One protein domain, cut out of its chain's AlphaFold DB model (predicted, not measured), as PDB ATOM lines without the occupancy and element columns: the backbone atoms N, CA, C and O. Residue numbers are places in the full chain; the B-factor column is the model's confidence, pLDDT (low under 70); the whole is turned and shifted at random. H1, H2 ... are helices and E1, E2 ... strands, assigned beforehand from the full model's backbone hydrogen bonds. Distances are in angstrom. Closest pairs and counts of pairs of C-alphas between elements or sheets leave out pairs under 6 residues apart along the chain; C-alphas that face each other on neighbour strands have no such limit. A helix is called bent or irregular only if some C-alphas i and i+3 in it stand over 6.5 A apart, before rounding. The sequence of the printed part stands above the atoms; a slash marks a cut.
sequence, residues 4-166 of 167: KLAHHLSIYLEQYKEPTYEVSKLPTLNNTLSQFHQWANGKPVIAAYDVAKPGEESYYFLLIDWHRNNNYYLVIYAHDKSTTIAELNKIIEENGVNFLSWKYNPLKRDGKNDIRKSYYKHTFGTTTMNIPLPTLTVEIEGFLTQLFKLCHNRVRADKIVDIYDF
ATOM      1  N   LYS A   4     170.108 176.877 142.700       95.12
ATOM      2  CA  LYS A   4     170.862 177.258 141.495       95.12
ATOM      3  C   LYS A   4     170.511 176.375 140.295       95.12
ATOM      4  O   LYS A   4     170.254 176.898 139.217       95.12
ATOM      5  N   LEU A   5     170.438 175.058 140.499       94.62
ATOM      6  CA  LEU A   5     170.043 174.109 139.454       94.62
ATOM      7  C   LEU A   5     168.612 174.365 138.977       94.62
ATOM      8  O   LEU A   5     168.368 174.432 137.776       94.62
ATOM      9  N   ALA A   6     167.683 174.585 139.910       96.50
ATOM     10  CA  ALA A   6     166.309 174.931 139.564       96.50
ATOM     11  C   ALA A   6     166.235 176.252 138.770       96.50
ATOM     12  O   ALA A   6     165.466 176.362 137.821       96.50
ATOM     13  N   HIS A   7     167.071 177.240 139.099       97.25
ATOM     14  CA  HIS A   7     167.151 178.486 138.340       97.25
ATOM     15  C   HIS A   7     167.698 178.286 136.919       97.25
ATOM     16  O   HIS A   7     167.108 178.794 135.971       97.25
ATOM     17  N   HIS A   8     168.761 177.498 136.732       96.19
ATOM     18  CA  HIS A   8     169.255 177.177 135.386       96.19
ATOM     19  C   HIS A   8     168.195 176.459 134.545       96.19
ATOM     20  O   HIS A   8     167.963 176.839 133.400       96.19
ATOM     21  N   LEU A   9     167.485 175.491 135.134       97.12
ATOM     22  CA  LEU A   9     166.387 174.810 134.451       97.12
ATOM     23  C   LEU A   9     165.282 175.791 134.025       97.12
ATOM     24  O   LEU A   9     164.768 175.681 132.916       97.12
ATOM     25  N   SER A  10     164.955 176.783 134.864       97.81
ATOM     26  CA  SER A  10     163.987 177.833 134.509       97.81
ATOM     27  C   SER A  10     164.431 178.660 133.294       97.81
ATOM     28  O   SER A  10     163.633 178.919 132.397       97.81
ATOM     29  N   ILE A  11     165.724 178.993 133.205       97.94
ATOM     30  CA  ILE A  11     166.289 179.741 132.073       97.94
ATOM     31  C   ILE A  11     166.176 178.922 130.783       97.94
ATOM     32  O   ILE A  11     165.723 179.444 129.766       97.94
ATOM     33  N   TYR A  12     166.537 177.637 130.820       97.88
ATOM     34  CA  TYR A  12     166.467 176.782 129.634       97.88
ATOM     35  C   TYR A  12     165.027 176.555 129.157       97.88
ATOM     36  O   TYR A  12     164.776 176.590 127.954       97.88
ATOM     37  N   LEU A  13     164.066 176.400 130.077       97.38
ATOM     38  CA  LEU A  13     162.642 176.305 129.734       97.38
ATOM     39  C   LEU A  13     162.116 177.586 129.067       97.38
ATOM     40  O   LEU A  13     161.362 177.506 128.105       97.38
ATOM     41  N   GLU A  14     162.534 178.769 129.525       96.44
ATOM     42  CA  GLU A  14     162.123 180.048 128.916       96.44
ATOM     43  C   GLU A  14     162.697 180.262 127.510       96.44
ATOM     44  O   GLU A  14     162.068 180.898 126.654       96.44
ATOM     45  N   GLN A  15     163.896 179.732 127.274       96.44
ATOM     46  CA  GLN A  15     164.596 179.826 125.998       96.44
ATOM     47  C   GLN A  15     164.148 178.780 124.978       96.44
ATOM     48  O   GLN A  15     164.472 178.928 123.803       96.44
ATOM     49  N   TYR A  16     163.405 177.755 125.389       96.44
ATOM     50  CA  TYR A  16     162.865 176.757 124.475       96.44
ATOM     51  C   TYR A  16     161.855 177.393 123.500       96.44
ATOM     52  O   TYR A  16     161.011 178.205 123.904       96.44
ATOM     53  N   LYS A  17     161.986 177.073 122.203       93.75
ATOM     54  CA  LYS A  17     161.172 177.626 121.099       93.75
ATOM     55  C   LYS A  17     160.758 176.590 120.048       93.75
ATOM     56  O   LYS A  17     160.199 176.977 119.026       93.75
ATOM     57  N   GLU A  18     161.036 175.310 120.271       93.12
ATOM     58  CA  GLU A  18     160.683 174.270 119.299       93.12
ATOM     59  C   GLU A  18     159.173 173.969 119.344       93.12
ATOM     60  O   GLU A  18     158.552 174.101 120.399       93.12
ATOM     61  N   PRO A  19     158.564 173.545 118.222       90.56
ATOM     62  CA  PRO A  19     157.112 173.379 118.117       90.56
ATOM     63  C   PRO A  19     156.566 172.139 118.841       90.56
ATOM     64  O   PRO A  19     155.352 171.996 118.970       90.56
ATOM     65  N   THR A  20     157.430 171.225 119.291       96.50
ATOM     66  CA  THR A  20     157.020 169.970 119.941       96.50
ATOM     67  C   THR A  20     156.294 170.218 121.265       96.50
ATOM     68  O   THR A  20     155.365 169.483 121.604       96.50
ATOM     69  N   TYR A  21     156.706 171.249 122.007       97.56
ATOM     70  CA  TYR A  21     156.082 171.652 123.264       97.56
ATOM     71  C   TYR A  21     155.830 173.157 123.292       97.56
ATOM     72  O   TYR A  21     156.685 173.965 122.947       97.56
ATOM     73  N   GLU A  22     154.673 173.555 123.797       97.25
ATOM     74  CA  GLU A  22     154.374 174.950 124.087       97.25
ATOM     75  C   GLU A  22     154.663 175.209 125.567       97.25
ATOM     76  O   GLU A  22     154.037 174.614 126.444       97.25
ATOM     77  N   VAL A  23     155.634 176.079 125.853       98.00
ATOM     78  CA  VAL A  23     156.055 176.421 127.220       98.00
ATOM     79  C   VAL A  23     155.701 177.878 127.504       98.00
ATOM     80  O   VAL A  23     156.322 178.796 126.966       98.00
ATOM     81  N   SER A  24     154.727 178.097 128.384       97.19
ATOM     82  CA  SER A  24     154.253 179.427 128.774       97.19
ATOM     83  C   SER A  24     154.491 179.678 130.258       97.19
ATOM     84  O   SER A  24     153.998 178.953 131.117       97.19
ATOM     85  N   LYS A  25     155.247 180.725 130.597       97.69
ATOM     86  CA  LYS A  25     155.515 181.080 131.997       97.69
ATOM     87  C   LYS A  25     154.261 181.651 132.658       97.69
ATOM     88  O   LYS A  25     153.649 182.584 132.142       97.69
ATOM     89  N   LEU A  26     153.913 181.130 133.830       97.31
ATOM     90  CA  LEU A  26     152.826 181.657 134.646       97.31
ATOM     91  C   LEU A  26     153.264 182.931 135.385       97.31
ATOM     92  O   LEU A  26     154.408 183.017 135.845       97.31
ATOM     93  N   PRO A  27     152.355 183.906 135.565       95.62
ATOM     94  CA  PRO A  27     152.637 185.082 136.371       95.62
ATOM     95  C   PRO A  27     152.838 184.692 137.838       95.62
ATOM     96  O   PRO A  27     152.095 183.887 138.406       95.62
ATOM     97  N   THR A  28     153.835 185.303 138.472       95.06
ATOM     98  CA  THR A  28     154.098 185.167 139.907       95.06
ATOM     99  C   THR A  28     154.075 186.546 140.555       95.06
ATOM    100  O   THR A  28     154.485 187.538 139.955       95.06
ATOM    101  N   LEU A  29     153.585 186.618 141.793       92.75
ATOM    102  CA  LEU A  29     153.603 187.839 142.597       92.75
ATOM    103  C   LEU A  29     154.551 187.618 143.770       92.75
ATOM    104  O   LEU A  29     154.392 186.651 144.518       92.75
ATOM    105  N   ASN A  30     155.554 188.486 143.919       93.94
ATOM    106  CA  ASN A  30     156.579 188.375 144.965       93.94
ATOM    107  C   ASN A  30     157.236 186.982 145.024       93.94
ATOM    108  O   ASN A  30     157.456 186.440 146.105       93.94
ATOM    109  N   ASN A  31     157.520 186.384 143.859       95.38
ATOM    110  CA  ASN A  31     158.064 185.023 143.740       95.38
ATOM    111  C   ASN A  31     157.196 183.954 144.427       95.38
ATOM    112  O   ASN A  31     157.708 182.996 145.007       95.38
ATOM    113  N   THR A  32     155.873 184.114 144.370       97.06
ATOM    114  CA  THR A  32     154.898 183.119 144.825       97.06
ATOM    115  C   THR A  32     153.784 182.948 143.799       97.06
ATOM    116  O   THR A  32     153.478 183.863 143.028       97.06
ATOM    117  N   LEU A  33     153.165 181.767 143.792       95.62
ATOM    118  CA  LEU A  33     151.913 181.543 143.073       95.62
ATOM    119  C   LEU A  33     150.731 182.012 143.921       95.62
ATOM    120  O   LEU A  33     150.679 181.776 145.133       95.62
ATOM    121  N   SER A  34     149.762 182.624 143.251       92.62
ATOM    122  CA  SER A  34     148.439 182.921 143.793       92.62
ATOM    123  C   SER A  34     147.387 182.301 142.874       92.62
ATOM    124  O   SER A  34     147.648 182.108 141.689       92.62
ATOM    125  N   GLN A  35     146.226 181.932 143.421       92.00
ATOM    126  CA  GLN A  35     145.115 181.353 142.647       92.00
ATOM    127  C   GLN A  35     145.486 180.098 141.816       92.00
ATOM    128  O   GLN A  35     144.894 179.832 140.771       92.00
ATOM    129  N   PHE A  36     146.460 179.302 142.275       95.12
ATOM    130  CA  PHE A  36     146.834 178.039 141.633       95.12
ATOM    131  C   PHE A  36     146.150 176.837 142.301       95.12
ATOM    132  O   PHE A  36     145.092 176.399 141.871       95.12
ATOM    133  N   HIS A  37     146.733 176.328 143.383       95.81
ATOM    134  CA  HIS A  37     146.214 175.232 144.201       95.81
ATOM    135  C   HIS A  37     146.649 175.497 145.642       95.81
ATOM    136  O   HIS A  37     147.754 175.999 145.865       95.81
ATOM    137  N   GLN A  38     145.816 175.164 146.632       94.75
ATOM    138  CA  GLN A  38     146.066 175.527 148.036       94.75
ATOM    139  C   GLN A  38     147.417 175.029 148.571       94.75
ATOM    140  O   GLN A  38     148.033 175.684 149.406       94.75
ATOM    141  N   TRP A  39     147.912 173.900 148.056       93.88
ATOM    142  CA  TRP A  39     149.212 173.363 148.454       93.88
ATOM    143  C   TRP A  39     150.397 174.068 147.797       93.88
ATOM    144  O   TRP A  39     151.485 173.982 148.337       93.88
ATOM    145  N   ALA A  40     150.226 174.769 146.676       96.38
ATOM    146  CA  ALA A  40     151.306 175.520 146.028       96.38
ATOM    147  C   ALA A  40     151.294 177.011 146.396       96.38
ATOM    148  O   ALA A  40     152.347 177.649 146.448       96.38
ATOM    149  N   ASN A  41     150.111 177.567 146.664       96.00
ATOM    150  CA  ASN A  41     149.925 178.997 146.879       96.00
ATOM    151  C   ASN A  41     150.779 179.531 148.045       96.00
ATOM    152  O   ASN A  41     150.899 178.912 149.105       96.00
ATOM    153  N   GLY A  42     151.385 180.703 147.836       96.12
ATOM    154  CA  GLY A  42     152.199 181.397 148.839       96.12
ATOM    155  C   GLY A  42     153.523 180.712 149.204       96.12
ATOM    156  O   GLY A  42     154.192 181.144 150.149       96.12
ATOM    157  N   LYS A  43     153.909 179.621 148.528       96.94
ATOM    158  CA  LYS A  43     155.249 179.030 148.667       96.94
ATOM    159  C   LYS A  43     156.238 179.749 147.739       96.94
ATOM    160  O   LYS A  43     155.832 180.149 146.645       96.94
ATOM    161  N   PRO A  44     157.515 179.900 148.144       97.44
ATOM    162  CA  PRO A  44     158.545 180.448 147.270       97.44
ATOM    163  C   PRO A  44     158.671 179.623 145.990       97.44
ATOM    164  O   PRO A  44     158.863 178.407 146.044       97.44
ATOM    165  N   VAL A  45     158.581 180.285 144.842       97.88
ATOM    166  CA  VAL A  45     158.695 179.682 143.514       97.88
ATOM    167  C   VAL A  45     159.742 180.447 142.709       97.88
ATOM    168  O   VAL A  45     159.791 181.673 142.746       97.88
ATOM    169  N   ILE A  46     160.604 179.723 142.000       98.06
ATOM    170  CA  ILE A  46     161.546 180.310 141.039       98.06
ATOM    171  C   ILE A  46     160.790 180.668 139.766       98.06
ATOM    172  O   ILE A  46     160.863 181.793 139.282       98.06
ATOM    173  N   ALA A  47     160.049 179.697 139.244       98.06
ATOM    174  CA  ALA A  47     159.198 179.857 138.085       98.06
ATOM    175  C   ALA A  47     158.145 178.750 138.060       98.06
ATOM    176  O   ALA A  47     158.319 177.683 138.657       98.06
ATOM    177  N   ALA A  48     157.056 179.017 137.359       98.31
ATOM    178  CA  ALA A  48     156.039 178.036 137.052       98.31
ATOM    179  C   ALA A  48     155.685 178.164 135.575       98.31
ATOM    180  O   ALA A  48     155.649 179.278 135.051       98.31
ATOM    181  N   TYR A  49     155.433 177.038 134.923       98.44
ATOM    182  CA  TYR A  49     155.149 176.979 133.498       98.44
ATOM    183  C   TYR A  49     153.894 176.155 133.258       98.44
ATOM    184  O   TYR A  49     153.708 175.117 133.889       98.44
ATOM    185  N   ASP A  50     153.056 176.631 132.352       98.00
ATOM    186  CA  ASP A  50     152.135 175.800 131.597       98.00
ATOM    187  C   ASP A  50     152.920 175.147 130.459       98.00
ATOM    188  O   ASP A  50     153.606 175.845 129.705       98.00
ATOM    189  N   VAL A  51     152.898 173.820 130.396       98.31
ATOM    190  CA  VAL A  51     153.607 173.043 129.383       98.31
ATOM    191  C   VAL A  51     152.601 172.150 128.681       98.31
ATOM    192  O   VAL A  51     152.104 171.179 129.259       98.31
ATOM    193  N   ALA A  52     152.330 172.465 127.422       97.38
ATOM    194  CA  ALA A  52     151.421 171.712 126.577       97.38
ATOM    195  C   ALA A  52     152.196 170.970 125.492       97.38
ATOM    196  O   ALA A  52     153.203 171.454 124.975       97.38
ATOM    197  N   LYS A  53     151.713 169.784 125.128       95.62
ATOM    198  CA  LYS A  53     152.123 169.105 123.903       95.62
ATOM    199  C   LYS A  53     150.944 169.172 122.930       95.62
ATOM    200  O   LYS A  53     149.890 168.629 123.267       95.62
ATOM    201  N   PRO A  54     151.064 169.847 121.773       92.94
ATOM    202  CA  PRO A  54     149.939 170.031 120.860       92.94
ATOM    203  C   PRO A  54     149.240 168.709 120.511       92.94
ATOM    204  O   PRO A  54     149.879 167.746 120.093       92.94
ATOM    205  N   GLY A  55     147.919 168.660 120.703       89.44
ATOM    206  CA  GLY A  55     147.102 167.460 120.469       89.44
ATOM    207  C   GLY A  55     147.142 166.400 121.580       89.44
ATOM    208  O   GLY A  55     146.477 165.374 121.454       89.44
ATOM    209  N   GLU A  56     147.877 166.636 122.667       91.75
ATOM    210  CA  GLU A  56     148.009 165.733 123.813       91.75
ATOM    211  C   GLU A  56     147.680 166.443 125.143       91.75
ATOM    212  O   GLU A  56     147.083 167.519 125.189       91.75
ATOM    213  N   GLU A  57     148.014 165.789 126.257       88.69
ATOM    214  CA  GLU A  57     147.847 166.314 127.610       88.69
ATOM    215  C   GLU A  57     148.725 167.555 127.845       88.69
ATOM    216  O   GLU A  57     149.730 167.785 127.174       88.69
ATOM    217  N   SER A  58     148.348 168.366 128.829       96.50
ATOM    218  CA  SER A  58     149.135 169.507 129.305       96.50
ATOM    219  C   SER A  58     149.381 169.362 130.800       96.50
ATOM    220  O   SER A  58     148.659 168.638 131.495       96.50
ATOM    221  N   TYR A  59     150.409 170.033 131.304       98.50
ATOM    222  CA  TYR A  59     150.824 169.939 132.696       98.50
ATOM    223  C   TYR A  59     151.384 171.266 133.189       98.50
ATOM    224  O   TYR A  59     152.007 172.013 132.440       98.50
ATOM    225  N   TYR A  60     151.245 171.520 134.488       98.62
ATOM    226  CA  TYR A  60     151.924 172.642 135.126       98.62
ATOM    227  C   TYR A  60     153.215 172.190 135.788       98.62
ATOM    228  O   TYR A  60     153.200 171.296 136.635       98.62
ATOM    229  N   PHE A  61     154.329 172.823 135.433       98.56
ATOM    230  CA  PHE A  61     155.651 172.539 135.984       98.56
ATOM    231  C   PHE A  61     156.050 173.652 136.945       98.56
ATOM    232  O   PHE A  61     156.207 174.802 136.543       98.56
ATOM    233  N   LEU A  62     156.214 173.321 138.225       98.56
ATOM    234  CA  LEU A  62     156.515 174.280 139.285       98.56
ATOM    235  C   LEU A  62     157.931 174.043 139.810       98.56
ATOM    236  O   LEU A  62     158.208 172.985 140.373       98.56
ATOM    237  N   LEU A  63     158.810 175.037 139.681       98.44
ATOM    238  CA  LEU A  63     160.141 175.046 140.291       98.44
ATOM    239  C   LEU A  63     160.053 175.745 141.650       98.44
ATOM    240  O   LEU A  63     160.201 176.962 141.751       98.44
ATOM    241  N   ILE A  64     159.735 174.980 142.691       98.44
ATOM    242  CA  ILE A  64     159.140 175.493 143.935       98.44
ATOM    243  C   ILE A  64     159.824 174.929 145.187       98.44
ATOM    244  O   ILE A  64     160.220 173.764 145.214       98.44
ATOM    245  N   ASP A  65     159.936 175.733 146.250       97.38
ATOM    246  CA  ASP A  65     160.293 175.252 147.595       97.38
ATOM    247  C   ASP A  65     159.071 174.572 148.231       97.38
ATOM    248  O   ASP A  65     158.312 175.149 149.020       97.38
ATOM    249  N   TRP A  66     158.836 173.330 147.801       96.50
ATOM    250  CA  TRP A  66     157.597 172.596 148.052       96.50
ATOM    251  C   TRP A  66     157.313 172.387 149.542       96.50
ATOM    252  O   TRP A  66     156.178 172.549 149.996       96.50
ATOM    253  N   HIS A  67     158.346 172.111 150.335       94.06
ATOM    254  CA  HIS A  67     158.213 171.857 151.770       94.06
ATOM    255  C   HIS A  67     158.725 173.001 152.657       94.06
ATOM    256  O   HIS A  67     158.771 172.828 153.871       94.06
ATOM    257  N   ARG A  68     159.026 174.183 152.088       92.12
ATOM    258  CA  ARG A  68     159.519 175.371 152.818       92.12
ATOM    259  C   ARG A  68     160.780 175.086 153.636       92.12
ATOM    260  O   ARG A  68     160.912 175.527 154.774       92.12
ATOM    261  N   ASN A  69     161.688 174.312 153.060       93.25
ATOM    262  CA  ASN A  69     162.936 173.897 153.695       93.25
ATOM    263  C   ASN A  69     164.159 174.272 152.851       93.25
ATOM    264  O   ASN A  69     165.226 173.687 153.022       93.25
ATOM    265  N   ASN A  70     163.999 175.240 151.939       90.75
ATOM    266  CA  ASN A  70     165.028 175.702 151.013       90.75
ATOM    267  C   ASN A  70     165.572 174.592 150.088       90.75
ATOM    268  O   ASN A  70     166.661 174.716 149.527       90.75
ATOM    269  N   ASN A  71     164.801 173.516 149.904       93.44
ATOM    270  CA  ASN A  71     165.065 172.464 148.931       93.44
ATOM    271  C   ASN A  71     164.037 172.583 147.806       93.44
ATOM    272  O   ASN A  71     162.834 172.494 148.043       93.44
ATOM    273  N   TYR A  72     164.505 172.779 146.576       96.56
ATOM    274  CA  TYR A  72     163.618 173.030 145.446       96.56
ATOM    275  C   TYR A  72     163.194 171.726 144.775       96.56
ATOM    276  O   TYR A  72     163.938 170.741 144.725       96.56
ATOM    277  N   TYR A  73     161.976 171.737 144.258       98.25
ATOM    278  CA  TYR A  73     161.328 170.623 143.585       98.25
ATOM    279  C   TYR A  73     160.920 171.070 142.190       98.25
ATOM    280  O   TYR A  73     160.578 172.234 141.994       98.25
ATOM    281  N   LEU A  74     160.939 170.138 141.245       98.56
ATOM    282  CA  LEU A  74     160.103 170.192 140.064       98.56
ATOM    283  C   LEU A  74     158.838 169.426 140.433       98.56
ATOM    284  O   LEU A  74     158.853 168.199 140.543       98.56
ATOM    285  N   VAL A  75     157.769 170.161 140.707       98.44
ATOM    286  CA  VAL A  75     156.453 169.587 140.983       98.44
ATOM    287  C   VAL A  75     155.627 169.680 139.713       98.44
ATOM    288  O   VAL A  75     155.494 170.761 139.147       98.44
ATOM    289  N   ILE A  76     155.078 168.552 139.273       98.56
ATOM    290  CA  ILE A  76     154.227 168.469 138.089       98.56
ATOM    291  C   ILE A  76     152.784 168.309 138.542       98.56
ATOM    292  O   ILE A  76     152.459 167.349 139.240       98.56
ATOM    293  N   TYR A  77     151.921 169.232 138.135       98.19
ATOM    294  CA  TYR A  77     150.482 169.202 138.383       98.19
ATOM    295  C   TYR A  77     149.719 168.822 137.118       98.19
ATOM    296  O   TYR A  77     150.111 169.199 136.013       98.19
ATOM    297  N   ALA A  78     148.596 168.126 137.299       96.69
ATOM    298  CA  ALA A  78     147.593 167.985 136.249       96.69
ATOM    299  C   ALA A  78     147.109 169.375 135.802       96.69
ATOM    300  O   ALA A  78     147.056 170.306 136.612       96.69
ATOM    301  N   HIS A  79     146.743 169.524 134.528       95.88
ATOM    302  CA  HIS A  79     146.331 170.821 133.980       95.88
ATOM    303  C   HIS A  79     145.031 171.370 134.596       95.88
ATOM    304  O   HIS A  79     144.841 172.575 134.696       95.88
ATOM    305  N   ASP A  80     144.150 170.507 135.102       94.44
ATOM    306  CA  ASP A  80     142.972 170.926 135.876       94.44
ATOM    307  C   ASP A  80     143.310 171.346 137.323       94.44
ATOM    308  O   ASP A  80     142.424 171.710 138.095       94.44
ATOM    309  N   LYS A  81     144.597 171.291 137.701       94.12
ATOM    310  CA  LYS A  81     145.144 171.580 139.036       94.12
ATOM    311  C   LYS A  81     144.572 170.690 140.145       94.12
ATOM    312  O   LYS A  81     144.774 170.992 141.322       94.12
ATOM    313  N   SER A  82     143.907 169.585 139.798       91.00
ATOM    314  CA  SER A  82     143.242 168.696 140.758       91.00
ATOM    315  C   SER A  82     144.226 167.919 141.628       91.00
ATOM    316  O   SER A  82     143.923 167.563 142.768       91.00
ATOM    317  N   THR A  83     145.412 167.616 141.094       93.00
ATOM    318  CA  THR A  83     146.376 166.767 141.785       93.00
ATOM    319  C   THR A  83     147.806 166.958 141.293       93.00
ATOM    320  O   THR A  83     148.059 167.329 140.143       93.00
ATOM    321  N   THR A  84     148.750 166.640 142.178       95.62
ATOM    322  CA  THR A  84     150.157 166.476 141.827       95.62
ATOM    323  C   THR A  84     150.353 165.136 141.115       95.62
ATOM    324  O   THR A  84     150.026 164.076 141.652       95.62
ATOM    325  N   ILE A  85     150.941 165.171 139.924       96.62
ATOM    326  CA  ILE A  85     151.346 163.988 139.161       96.62
ATOM    327  C   ILE A  85     152.674 163.448 139.692       96.62
ATOM    328  O   ILE A  85     152.802 162.246 139.950       96.62
ATOM    329  N   ALA A  86     153.650 164.337 139.894       97.56
ATOM    330  CA  ALA A  86     154.984 163.973 140.350       97.56
ATOM    331  C   ALA A  86     155.650 165.089 141.162       97.56
ATOM    332  O   ALA A  86     155.451 166.273 140.909       97.56
ATOM    333  N   GLU A  87     156.490 164.687 142.111       97.19
ATOM    334  CA  GLU A  87     157.354 165.570 142.893       97.19
ATOM    335  C   GLU A  87     158.790 165.086 142.716       97.19
ATOM    336  O   GLU A  87     159.120 163.965 143.106       97.19
ATOM    337  N   LEU A  88     159.637 165.899 142.090       97.56
ATOM    338  CA  LEU A  88     161.007 165.528 141.764       97.56
ATOM    339  C   LEU A  88     161.991 166.501 142.416       97.56
ATOM    340  O   LEU A  88     162.006 167.691 142.110       97.56
ATOM    341  N   ASN A  89     162.850 166.004 143.299       95.44
ATOM    342  CA  ASN A  89     163.891 166.811 143.945       95.44
ATOM    343  C   ASN A  89     165.234 166.095 144.108       95.44
ATOM    344  O   ASN A  89     166.224 166.761 144.422       95.44
ATOM    345  N   LYS A  90     165.263 164.768 143.950       96.75
ATOM    346  CA  LYS A  90     166.455 163.954 144.154       96.75
ATOM    347  C   LYS A  90     167.343 164.054 142.924       96.75
ATOM    348  O   LYS A  90     166.943 163.631 141.843       96.75
ATOM    349  N   ILE A  91     168.544 164.583 143.121       96.69
ATOM    350  CA  ILE A  91     169.597 164.551 142.113       96.69
ATOM    351  C   ILE A  91     170.492 163.353 142.403       96.69
ATOM    352  O   ILE A  91     170.841 163.109 143.560       96.69
ATOM    353  N   ILE A  92     170.808 162.590 141.366       97.12
ATOM    354  CA  ILE A  92     171.848 161.564 141.390       97.12
ATOM    355  C   ILE A  92     172.857 161.883 140.291       97.12
ATOM    356  O   ILE A  92     172.476 162.432 139.258       97.12
ATOM    357  N   GLU A  93     174.118 161.544 140.512       95.88
ATOM    358  CA  GLU A  93     175.175 161.694 139.518       95.88
ATOM    359  C   GLU A  93     175.609 160.304 139.051       95.88
ATOM    360  O   GLU A  93     175.922 159.439 139.871       95.88
ATOM    361  N   GLU A  94     175.613 160.081 137.739       94.56
ATOM    362  CA  GLU A  94     176.103 158.849 137.122       94.56
ATOM    363  C   GLU A  94     176.979 159.222 135.921       94.56
ATOM    364  O   GLU A  94     176.540 159.936 135.020       94.56
ATOM    365  N   ASN A  95     178.235 158.760 135.908       93.62
ATOM    366  CA  ASN A  95     179.210 159.036 134.842       93.62
ATOM    367  C   ASN A  95     179.379 160.538 134.515       93.62
ATOM    368  O   ASN A  95     179.499 160.912 133.349       93.62
ATOM    369  N   GLY A  96     179.361 161.401 135.537       92.00
ATOM    370  CA  GLY A  96     179.495 162.856 135.389       92.00
ATOM    371  C   GLY A  96     178.241 163.571 134.870       92.00
ATOM    372  O   GLY A  96     178.276 164.778 134.637       92.00
ATOM    373  N   VAL A  97     177.127 162.854 134.696       94.12
ATOM    374  CA  VAL A  97     175.833 163.420 134.302       94.12
ATOM    375  C   VAL A  97     174.914 163.460 135.517       94.12
ATOM    376  O   VAL A  97     174.757 162.471 136.232       94.12
ATOM    377  N   ASN A  98     174.278 164.610 135.740       95.88
ATOM    378  CA  ASN A  98     173.269 164.761 136.781       95.88
ATOM    379  C   ASN A  98     171.893 164.340 136.261       95.88
ATOM    380  O   ASN A  98     171.443 164.808 135.217       95.88
ATOM    381  N   PHE A  99     171.188 163.524 137.034       97.88
ATOM    382  CA  PHE A  99     169.834 163.069 136.742       97.88
ATOM    383  C   PHE A  99     168.878 163.504 137.842       97.88
ATOM    384  O   PHE A  99     169.166 163.394 139.035       97.88
ATOM    385  N   LEU A 100     167.688 163.924 137.435       97.62
ATOM    386  CA  LEU A 100     166.536 164.071 138.300       97.62
ATOM    387  C   LEU A 100     165.864 162.699 138.449       97.62
ATOM    388  O   LEU A 100     165.264 162.172 137.512       97.62
ATOM    389  N   SER A 101     166.009 162.098 139.628       97.75
ATOM    390  CA  SER A 101     165.520 160.753 139.925       97.75
ATOM    391  C   SER A 101     164.152 160.808 140.598       97.75
ATOM    392  O   SER A 101     163.960 161.492 141.608       97.75
ATOM    393  N   TRP A 102     163.200 160.051 140.064       98.12
ATOM    394  CA  TRP A 102     161.851 159.918 140.596       98.12
ATOM    395  C   TRP A 102     161.465 158.451 140.734       98.12
ATOM    396  O   TRP A 102     161.761 157.634 139.866       98.12
ATOM    397  N   LYS A 103     160.770 158.111 141.821       97.62
ATOM    398  CA  LYS A 103     160.300 156.752 142.088       97.62
ATOM    399  C   LYS A 103     158.784 156.727 142.187       97.62
ATOM    400  O   LYS A 103     158.203 157.431 143.012       97.62
ATOM    401  N   TYR A 104     158.161 155.844 141.418       97.50
ATOM    402  CA  TYR A 104     156.746 155.559 141.531       97.50
ATOM    403  C   TYR A 104     156.428 154.955 142.900       97.50
ATOM    404  O   TYR A 104     156.908 153.875 143.264       97.50
ATOM    405  N   ASN A 105     155.614 155.681 143.660       95.50
ATOM    406  CA  ASN A 105     155.195 155.319 145.004       95.50
ATOM    407  C   ASN A 105     153.722 155.720 145.204       95.50
ATOM    408  O   ASN A 105     153.457 156.826 145.679       95.50
ATOM    409  N   PRO A 106     152.754 154.887 144.779       94.62
ATOM    410  CA  PRO A 106     151.343 155.194 144.966       94.62
ATOM    411  C   PRO A 106     150.988 155.181 146.462       94.62
ATOM    412  O   PRO A 106     151.368 154.268 147.190       94.62
ATOM    413  N   LEU A 107     150.262 156.209 146.914       92.06
ATOM    414  CA  LEU A 107     149.859 156.414 148.315       92.06
ATOM    415  C   LEU A 107     148.327 156.498 148.462       92.06
ATOM    416  O   LEU A 107     147.804 157.267 149.270       92.06
ATOM    417  N   LYS A 108     147.583 155.746 147.640       91.12
ATOM    418  CA  LYS A 108     146.112 155.730 147.678       91.12
ATOM    419  C   LYS A 108     145.628 154.930 148.894       91.12
ATOM    420  O   LYS A 108     146.284 153.981 149.318       91.12
ATOM    421  N   ARG A 109     144.485 155.314 149.470       92.88
ATOM    422  CA  ARG A 109     143.905 154.689 150.681       92.88
ATOM    423  C   ARG A 109     142.879 153.589 150.365       92.88
ATOM    424  O   ARG A 109     141.975 153.356 151.153       92.88
ATOM    425  N   ASP A 110     143.009 152.941 149.211       94.06
ATOM    426  CA  ASP A 110     142.084 151.909 148.716       94.06
ATOM    427  C   ASP A 110     142.626 150.476 148.862       94.06
ATOM    428  O   ASP A 110     141.973 149.522 148.455       94.06
ATOM    429  N   GLY A 111     143.832 150.312 149.416       94.44
ATOM    430  CA  GLY A 111     144.481 149.006 149.569       94.44
ATOM    431  C   GLY A 111     145.046 148.414 148.273       94.44
ATOM    432  O   GLY A 111     145.613 147.328 148.312       94.44
ATOM    433  N   LYS A 112     144.967 149.115 147.132       96.00
ATOM    434  CA  LYS A 112     145.367 148.580 145.815       96.00
ATOM    435  C   LYS A 112     146.718 149.109 145.313       96.00
ATOM    436  O   LYS A 112     147.033 149.024 144.126       96.00
ATOM    437  N   ASN A 113     147.540 149.680 146.195       96.19
ATOM    438  CA  ASN A 113     148.851 150.237 145.828       96.19
ATOM    439  C   ASN A 113     149.821 149.171 145.292       96.19
ATOM    440  O   ASN A 113     150.563 149.453 144.350       96.19
ATOM    441  N   ASP A 114     149.785 147.949 145.831       95.88
ATOM    442  CA  ASP A 114     150.657 146.860 145.373       95.88
ATOM    443  C   ASP A 114     150.319 146.409 143.949       95.88
ATOM    444  O   ASP A 114     151.231 146.163 143.155       95.88
ATOM    445  N   ILE A 115     149.032 146.397 143.582       95.56
ATOM    446  CA  ILE A 115     148.576 146.115 142.212       95.56
ATOM    447  C   ILE A 115     149.133 147.170 141.255       95.56
ATOM    448  O   ILE A 115     149.802 146.831 140.278       95.56
ATOM    449  N   ARG A 116     148.942 148.458 141.570       97.12
ATOM    450  CA  ARG A 116     149.446 149.567 140.744       97.12
ATOM    451  C   ARG A 116     150.960 149.523 140.576       97.12
ATOM    452  O   ARG A 116     151.475 149.677 139.470       97.12
ATOM    453  N   LYS A 117     151.693 149.281 141.667       97.00
ATOM    454  CA  LYS A 117     153.158 149.188 141.665       97.00
ATOM    455  C   LYS A 117     153.655 147.990 140.860       97.00
ATOM    456  O   LYS A 117     154.637 148.119 140.126       97.00
ATOM    457  N   SER A 118     152.972 146.851 140.967       96.06
ATOM    458  CA  SER A 118     153.286 145.646 140.199       96.06
ATOM    459  C   SER A 118     153.033 145.875 138.715       96.06
ATOM    460  O   SER A 118     153.927 145.609 137.915       96.06
ATOM    461  N   TYR A 119     151.883 146.450 138.353       96.25
ATOM    462  CA  TYR A 119     151.574 146.840 136.978       96.25
ATOM    463  C   TYR A 119     152.616 147.804 136.405       96.25
ATOM    464  O   TYR A 119     153.139 147.557 135.319       96.25
ATOM    465  N   TYR A 120     152.966 148.866 137.143       97.12
ATOM    466  CA  TYR A 120     153.964 149.846 136.707       97.12
ATOM    467  C   TYR A 120     155.297 149.163 136.393       97.12
ATOM    468  O   TYR A 120     155.868 149.374 135.327       97.12
ATOM    469  N   LYS A 121     155.782 148.303 137.301       97.06
ATOM    470  CA  LYS A 121     157.048 147.582 137.112       97.06
ATOM    471  C   LYS A 121     156.989 146.609 135.931       97.06
ATOM    472  O   LYS A 121     157.937 146.573 135.160       97.06
ATOM    473  N   HIS A 122     155.911 145.842 135.777       96.19
ATOM    474  CA  HIS A 122     155.781 144.896 134.661       96.19
ATOM    475  C   HIS A 122     155.674 145.612 133.311       96.19
ATOM    476  O   HIS A 122     156.286 145.181 132.343       96.19
ATOM    477  N   THR A 123     154.935 146.722 133.255       96.06
ATOM    478  CA  THR A 123     154.672 147.451 132.006       96.06
ATOM    479  C   THR A 123     155.853 148.326 131.585       96.06
ATOM    480  O   THR A 123     156.157 148.427 130.402       96.06
ATOM    481  N   PHE A 124     156.531 148.965 132.544       94.94
ATOM    482  CA  PHE A 124     157.578 149.961 132.277       94.94
ATOM    483  C   PHE A 124     158.983 149.515 132.725       94.94
ATOM    484  O   PHE A 124     159.930 150.298 132.665       94.94
ATOM    485  N   GLY A 125     159.132 148.270 133.185       95.38
ATOM    486  CA  GLY A 125     160.394 147.616 133.565       95.38
ATOM    487  C   GLY A 125     160.933 147.989 134.952       95.38
ATOM    488  O   GLY A 125     161.399 147.131 135.703       95.38
ATOM    489  N   THR A 126     160.851 149.262 135.333       95.31
ATOM    490  CA  THR A 126     161.367 149.791 136.605       95.31
ATOM    491  C   THR A 126     160.356 150.729 137.255       95.31
ATOM    492  O   THR A 126     159.536 151.340 136.580       95.31
ATOM    493  N   THR A 127     160.405 150.858 138.583       96.44
ATOM    494  CA  THR A 127     159.624 151.868 139.317       96.44
ATOM    495  C   THR A 127     160.372 153.183 139.493       96.44
ATOM    496  O   THR A 127     159.791 154.131 140.009       96.44
ATOM    497  N   THR A 128     161.633 153.264 139.072       97.50
ATOM    498  CA  THR A 128     162.446 154.480 139.144       97.50
ATOM    499  C   THR A 128     162.719 155.000 137.741       97.50
ATOM    500  O   THR A 128     163.146 154.240 136.877       97.50
ATOM    501  N   MET A 129     162.509 156.294 137.527       97.69
ATOM    502  CA  MET A 129     162.905 157.014 136.322       97.69
ATOM    503  C   MET A 129     164.016 157.999 136.676       97.69
ATOM    504  O   MET A 129     163.858 158.803 137.592       97.69
ATOM    505  N   ASN A 130     165.123 157.932 135.943       97.69
ATOM    506  CA  ASN A 130     166.232 158.874 136.045       97.69
ATOM    507  C   ASN A 130     166.230 159.718 134.774       97.69
ATOM    508  O   ASN A 130     166.454 159.187 133.689       97.69
ATOM    509  N   ILE A 131     165.929 161.005 134.909       98.12
ATOM    510  CA  ILE A 131     165.789 161.924 133.780       98.12
ATOM    511  C   ILE A 131     167.029 162.822 133.754       98.12
ATOM    512  O   ILE A 131     167.239 163.538 134.735       98.12
ATOM    513  N   PRO A 132     167.861 162.798 132.695       97.31
ATOM    514  CA  PRO A 132     169.035 163.661 132.601       97.31
ATOM    515  C   PRO A 132     168.634 165.125 132.764       97.31
ATOM    516  O   PRO A 132     167.687 165.580 132.120       97.31
ATOM    517  N   LEU A 133     169.327 165.862 133.630       96.94
ATOM    518  CA  LEU A 133     169.129 167.301 133.722       96.94
ATOM    519  C   LEU A 133     169.757 167.973 132.498       96.94
ATOM    520  O   LEU A 133     170.922 167.704 132.204       96.94
ATOM    521  N   PRO A 134     169.031 168.873 131.819       97.06
ATOM    522  CA  PRO A 134     169.587 169.621 130.708       97.06
ATOM    523  C   PRO A 134     170.673 170.568 131.223       97.06
ATOM    524  O   PRO A 134     170.506 171.278 132.219       97.06
ATOM    525  N   THR A 135     171.791 170.576 130.515       95.44
ATOM    526  CA  THR A 135     172.908 171.508 130.666       95.44
ATOM    527  C   THR A 135     172.898 172.579 129.581       95.44
ATOM    528  O   THR A 135     173.504 173.634 129.772       95.44
ATOM    529  N   LEU A 136     172.170 172.339 128.485       95.88
ATOM    530  CA  LEU A 136     171.988 173.238 127.348       95.88
ATOM    531  C   LEU A 136     170.519 173.263 126.897       95.88
ATOM    532  O   LEU A 136     169.788 172.286 127.043       95.88
ATOM    533  N   THR A 137     170.097 174.360 126.267       95.94
ATOM    534  CA  THR A 137     168.711 174.548 125.796       95.94
ATOM    535  C   THR A 137     168.266 173.492 124.775       95.94
ATOM    536  O   THR A 137     167.113 173.074 124.802       95.94
ATOM    537  N   VAL A 138     169.174 172.994 123.925       96.00
ATOM    538  CA  VAL A 138     168.876 171.937 122.931       96.00
ATOM    539  C   VAL A 138     168.450 170.608 123.572       96.00
ATOM    540  O   VAL A 138     167.770 169.799 122.949       96.00
ATOM    541  N   GLU A 139     168.796 170.380 124.840       97.44
ATOM    542  CA  GLU A 139     168.466 169.152 125.570       97.44
ATOM    543  C   GLU A 139     167.061 169.206 126.201       97.44
ATOM    544  O   GLU A 139     166.554 168.189 126.687       97.44
ATOM    545  N   ILE A 140     166.404 170.376 126.185       97.88
ATOM    546  CA  ILE A 140     165.104 170.587 126.833       97.88
ATOM    547  C   ILE A 140     164.005 169.737 126.204       97.88
ATOM    548  O   ILE A 140     163.192 169.186 126.939       97.88
ATOM    549  N   GLU A 141     163.986 169.554 124.884       97.75
ATOM    550  CA  GLU A 141     162.960 168.717 124.250       97.75
ATOM    551  C   GLU A 141     163.013 167.268 124.754       97.75
ATOM    552  O   GLU A 141     161.990 166.683 125.123       97.75
ATOM    553  N   GLY A 142     164.218 166.697 124.832       98.12
ATOM    554  CA  GLY A 142     164.430 165.355 125.371       98.12
ATOM    555  C   GLY A 142     164.038 165.263 126.846       98.12
ATOM    556  O   GLY A 142     163.426 164.278 127.269       98.12
ATOM    557  N   PHE A 143     164.327 166.308 127.624       98.31
ATOM    558  CA  PHE A 143     163.912 166.420 129.021       98.31
ATOM    559  C   PHE A 143     162.381 166.445 129.171       98.31
ATOM    560  O   PHE A 143     161.823 165.634 129.916       98.31
ATOM    561  N   LEU A 144     161.684 167.308 128.422       98.44
ATOM    562  CA  LEU A 144     160.219 167.401 128.413       98.44
ATOM    563  C   LEU A 144     159.579 166.078 127.980       98.44
ATOM    564  O   LEU A 144     158.663 165.595 128.644       98.44
ATOM    565  N   THR A 145     160.124 165.433 126.947       98.06
ATOM    566  CA  THR A 145     159.679 164.110 126.479       98.06
ATOM    567  C   THR A 145     159.692 163.073 127.595       98.06
ATOM    568  O   THR A 145     158.725 162.326 127.781       98.06
ATOM    569  N   GLN A 146     160.757 163.040 128.395       98.38
ATOM    570  CA  GLN A 146     160.854 162.109 129.515       98.38
ATOM    571  C   GLN A 146     159.908 162.456 130.671       98.38
ATOM    572  O   GLN A 146     159.345 161.542 131.279       98.38
ATOM    573  N   LEU A 147     159.678 163.743 130.955       98.44
ATOM    574  CA  LEU A 147     158.705 164.165 131.968       98.44
ATOM    575  C   LEU A 147     157.267 163.833 131.558       98.44
ATOM    576  O   LEU A 147     156.502 163.325 132.374       98.44
ATOM    577  N   PHE A 148     156.903 164.040 130.292       98.00
ATOM    578  CA  PHE A 148     155.591 163.648 129.775       98.00
ATOM    579  C   PHE A 148     155.406 162.131 129.816       98.00
ATOM    580  O   PHE A 148     154.368 161.650 130.266       98.00
ATOM    581  N   LYS A 149     156.439 161.358 129.451       97.06
ATOM    582  CA  LYS A 149     156.428 159.896 129.606       97.06
ATOM    583  C   LYS A 149     156.210 159.479 131.063       97.06
ATOM    584  O   LYS A 149     155.430 158.566 131.322       97.06
ATOM    585  N   LEU A 150     156.867 160.146 132.015       97.88
ATOM    586  CA  LEU A 150     156.655 159.912 133.445       97.88
ATOM    587  C   LEU A 150     155.191 160.150 133.821       97.88
ATOM    588  O   LEU A 150     154.584 159.288 134.459       97.88
ATOM    589  N   CYS A 151     154.617 161.277 133.401       97.50
ATOM    590  CA  CYS A 151     153.227 161.627 133.690       97.50
ATOM    591  C   CYS A 151     152.248 160.604 133.104       97.50
ATOM    592  O   CYS A 151     151.410 160.068 133.830       97.50
ATOM    593  N   HIS A 152     152.425 160.243 131.833       95.94
ATOM    594  CA  HIS A 152     151.623 159.223 131.167       95.94
ATOM    595  C   HIS A 152     151.671 157.880 131.913       95.94
ATOM    596  O   HIS A 152     150.636 157.305 132.256       95.94
ATOM    597  N   ASN A 153     152.877 157.400 132.235       96.62
ATOM    598  CA  ASN A 153     153.071 156.137 132.949       96.62
ATOM    599  C   ASN A 153     152.414 156.163 134.335       96.62
ATOM    600  O   ASN A 153     151.741 155.210 134.736       96.62
ATOM    601  N   ARG A 154     152.589 157.274 135.062       96.62
ATOM    602  CA  ARG A 154     152.003 157.528 136.382       96.62
ATOM    603  C   ARG A 154     150.477 157.475 136.338       96.62
ATOM    604  O   ARG A 154     149.891 156.826 137.205       96.62
ATOM    605  N   VAL A 155     149.851 158.160 135.381       94.81
ATOM    606  CA  VAL A 155     148.389 158.227 135.229       94.81
ATOM    607  C   VAL A 155     147.832 156.862 134.834       94.81
ATOM    608  O   VAL A 155     146.879 156.384 135.450       94.81
ATOM    609  N   ARG A 156     148.459 156.195 133.861       94.88
ATOM    610  CA  ARG A 156     148.038 154.871 133.392       94.88
ATOM    611  C   ARG A 156     148.091 153.823 134.500       94.88
ATOM    612  O   ARG A 156     147.144 153.060 134.662       94.88
ATOM    613  N   ALA A 157     149.164 153.810 135.289       95.56
ATOM    614  CA  ALA A 157     149.290 152.875 136.401       95.56
ATOM    615  C   ALA A 157     148.295 153.144 137.534       95.56
ATOM    616  O   ALA A 157     147.881 152.198 138.195       95.56
ATOM    617  N   ASP A 158     147.873 154.391 137.760       93.88
ATOM    618  CA  ASP A 158     146.875 154.673 138.795       93.88
ATOM    619  C   ASP A 158     145.478 154.172 138.451       93.88
ATOM    620  O   ASP A 158     144.772 153.736 139.362       93.88
ATOM    621  N   LYS A 159     145.121 154.196 137.164       93.81
ATOM    622  CA  LYS A 159     143.810 153.774 136.653       93.81
ATOM    623  C   LYS A 159     143.673 152.263 136.478       93.81
ATOM    624  O   LYS A 159     142.588 151.779 136.186       93.81
ATOM    625  N   ILE A 160     144.755 151.494 136.631       92.88
ATOM    626  CA  ILE A 160     144.726 150.059 136.315       92.88
ATOM    627  C   ILE A 160     143.717 149.283 137.170       92.88
ATOM    628  O   ILE A 160     143.095 148.342 136.692       92.88
ATOM    629  N   VAL A 161     143.534 149.689 138.426       90.31
ATOM    630  CA  VAL A 161     142.613 149.012 139.345       90.31
ATOM    631  C   VAL A 161     141.157 149.227 138.951       90.31
ATOM    632  O   VAL A 161     140.353 148.330 139.154       90.31
ATOM    633  N   ASP A 162     140.852 150.365 138.326       88.06
ATOM    634  CA  ASP A 162     139.509 150.666 137.845       88.06
ATOM    635  C   ASP A 162     139.178 149.771 136.646       88.06
ATOM    636  O   ASP A 162     138.046 149.350 136.497       88.06
ATOM    637  N   ILE A 163     140.171 149.425 135.818       81.44
ATOM    638  CA  ILE A 163     139.996 148.524 134.667       81.44
ATOM    639  C   ILE A 163     139.760 147.077 135.128       81.44
ATOM    640  O   ILE A 163     138.931 146.383 134.543       81.44
ATOM    641  N   TYR A 164     140.475 146.623 136.163       66.44
ATOM    642  CA  TYR A 164     140.321 145.266 136.697       66.44
ATOM    643  C   TYR A 164     139.041 145.071 137.518       66.44
ATOM    644  O   TYR A 164     138.537 143.959 137.553       66.44
ATOM    645  N   ASP A 165     138.494 146.119 138.140       59.50
ATOM    646  CA  ASP A 165     137.239 146.026 138.903       59.50
ATOM    647  C   ASP A 165     135.991 145.804 138.013       59.50
ATOM    648  O   ASP A 165     134.913 145.520 138.535       59.50
ATOM    649  N   PHE A 166     136.116 145.927 136.684       50.53
ATOM    650  CA  PHE A 166     135.047 145.642 135.712       50.53
ATOM    651  C   PHE A 166     135.155 144.254 135.048       50.53
ATOM    652  O   PHE A 166     134.406 143.985 134.104       50.53
TER     653      PHE A 166
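Overview. This is residues 4 to 166 of the 167 residues of an uncharacterized protein of Paenisporosarcina sp. HGH0030 (UniProt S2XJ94). A strongly twisted five-stranded antiparallel sheet, E1 to E5, has two helices, H1 and the long H3, over one face, and these two make a corner where their ends meet. H3 also covers a small second sheet, E6 E7 E8, which E5 runs on into, and at the far end of H3 its residues 153 to 158 touch H2, while the short H4 follows after H3 and also touches H2. The printed part has 163 residues with four named helices and eight named strands in the order H1 E1 E2 E3 E4 E5 E6 E7 H2 E8 H3 H4; both sheets are antiparallel, and the class is mixed, helices and strands. The whole is compact, with a radius of gyration of the C-alphas of 16.0 A and spans of 46 by 39 by 36 A.

Arrangement. Start with H1, residues 4 to 15, which is on the sheet of E1, residues 22 to 25, E2, residues 45 to 52, E3, residues 58 to 64, E4, residues 73 to 78, and E5, residues 84 to 88. These strands lie side by side in that order and form a meander, each the antiparallel neighbour of the one before, joined as successive hairpins. Look for N 24 and O 50 at 2.8 A between E1 and E2, N 49 and O 61 at 2.9 A between E2 and E3, N 62 and O 75 at 2.8 A between E3 and E4, and N 76 and O 86 at 2.8 A between E4 and E5. H1 has a height over the sheet of 9.2 A and lies over E2 and E3; its closest C-alphas to E2 are those of Ser 10 and Ala 47, 6.3 A apart. From E5 the chain runs on into E6, residues 90 to 94, at 49 degrees. E6 forms a hairpin with E7, residues 97 to 103, where N 99 and O 92 are 2.8 A apart. E7 is the inner strand of this second sheet, and its other neighbour is E8, residues 128 to 132, with N 100 and O 131 at 2.8 A. Next find H3, residues 137 to 158, on the same face of the first sheet as H1, at a height of 9.4 A, running across the strands over E3 and E4. It is also on the second sheet, at a height of 9.7 A, running along the strands at 4 degrees to E8 on the local plane. H1 and H3 touch only at their ends, about perpendicular at 78 degrees, with the C-alphas of Tyr 12 and Thr 137 closest at 5.0 A. H2, residues 113 to 124, touches residues 153 to 158 of H3 at a steep tilt of 46 degrees, opposite ways; the closest C-alphas are those of Arg 116 and Ala 157, 5.5 A apart. H4, residues 160 to 164, touches H2, the closest C-alphas being those of Arg 116 and Ile 160 at 6.5 A. In H1, H2 and H4 every O i to N i+4 pair is within hydrogen-bond range; in H3 it is 16 of 18.

Along the chain. Find C-alpha 4 at (170.862, 177.258, 141.495); from there H1 runs 16.9 A to C-alpha 15. E2 measures 20.1 A, E3 18.7 A, E7 18.6 A and H2 16.1 A from first to last C-alpha. H3 begins at C-alpha 137, (168.711, 174.548, 125.796), and runs 32.3 A to C-alpha 158; it is only just irregular, with C-alphas 138 and 141 6.9 A apart. H4 ends at C-alpha 164, (140.321, 145.266, 136.697).

Size, cuts and confidence. The two C-alphas farthest apart, those of Asn 30 and Phe 166, are 48.7 A apart. The printed part has no cut, and the one long link is E1 to E2, residues 26 to 44. The mean pLDDT of the printed part is 95.2, and residues 164 to 166 are under 70.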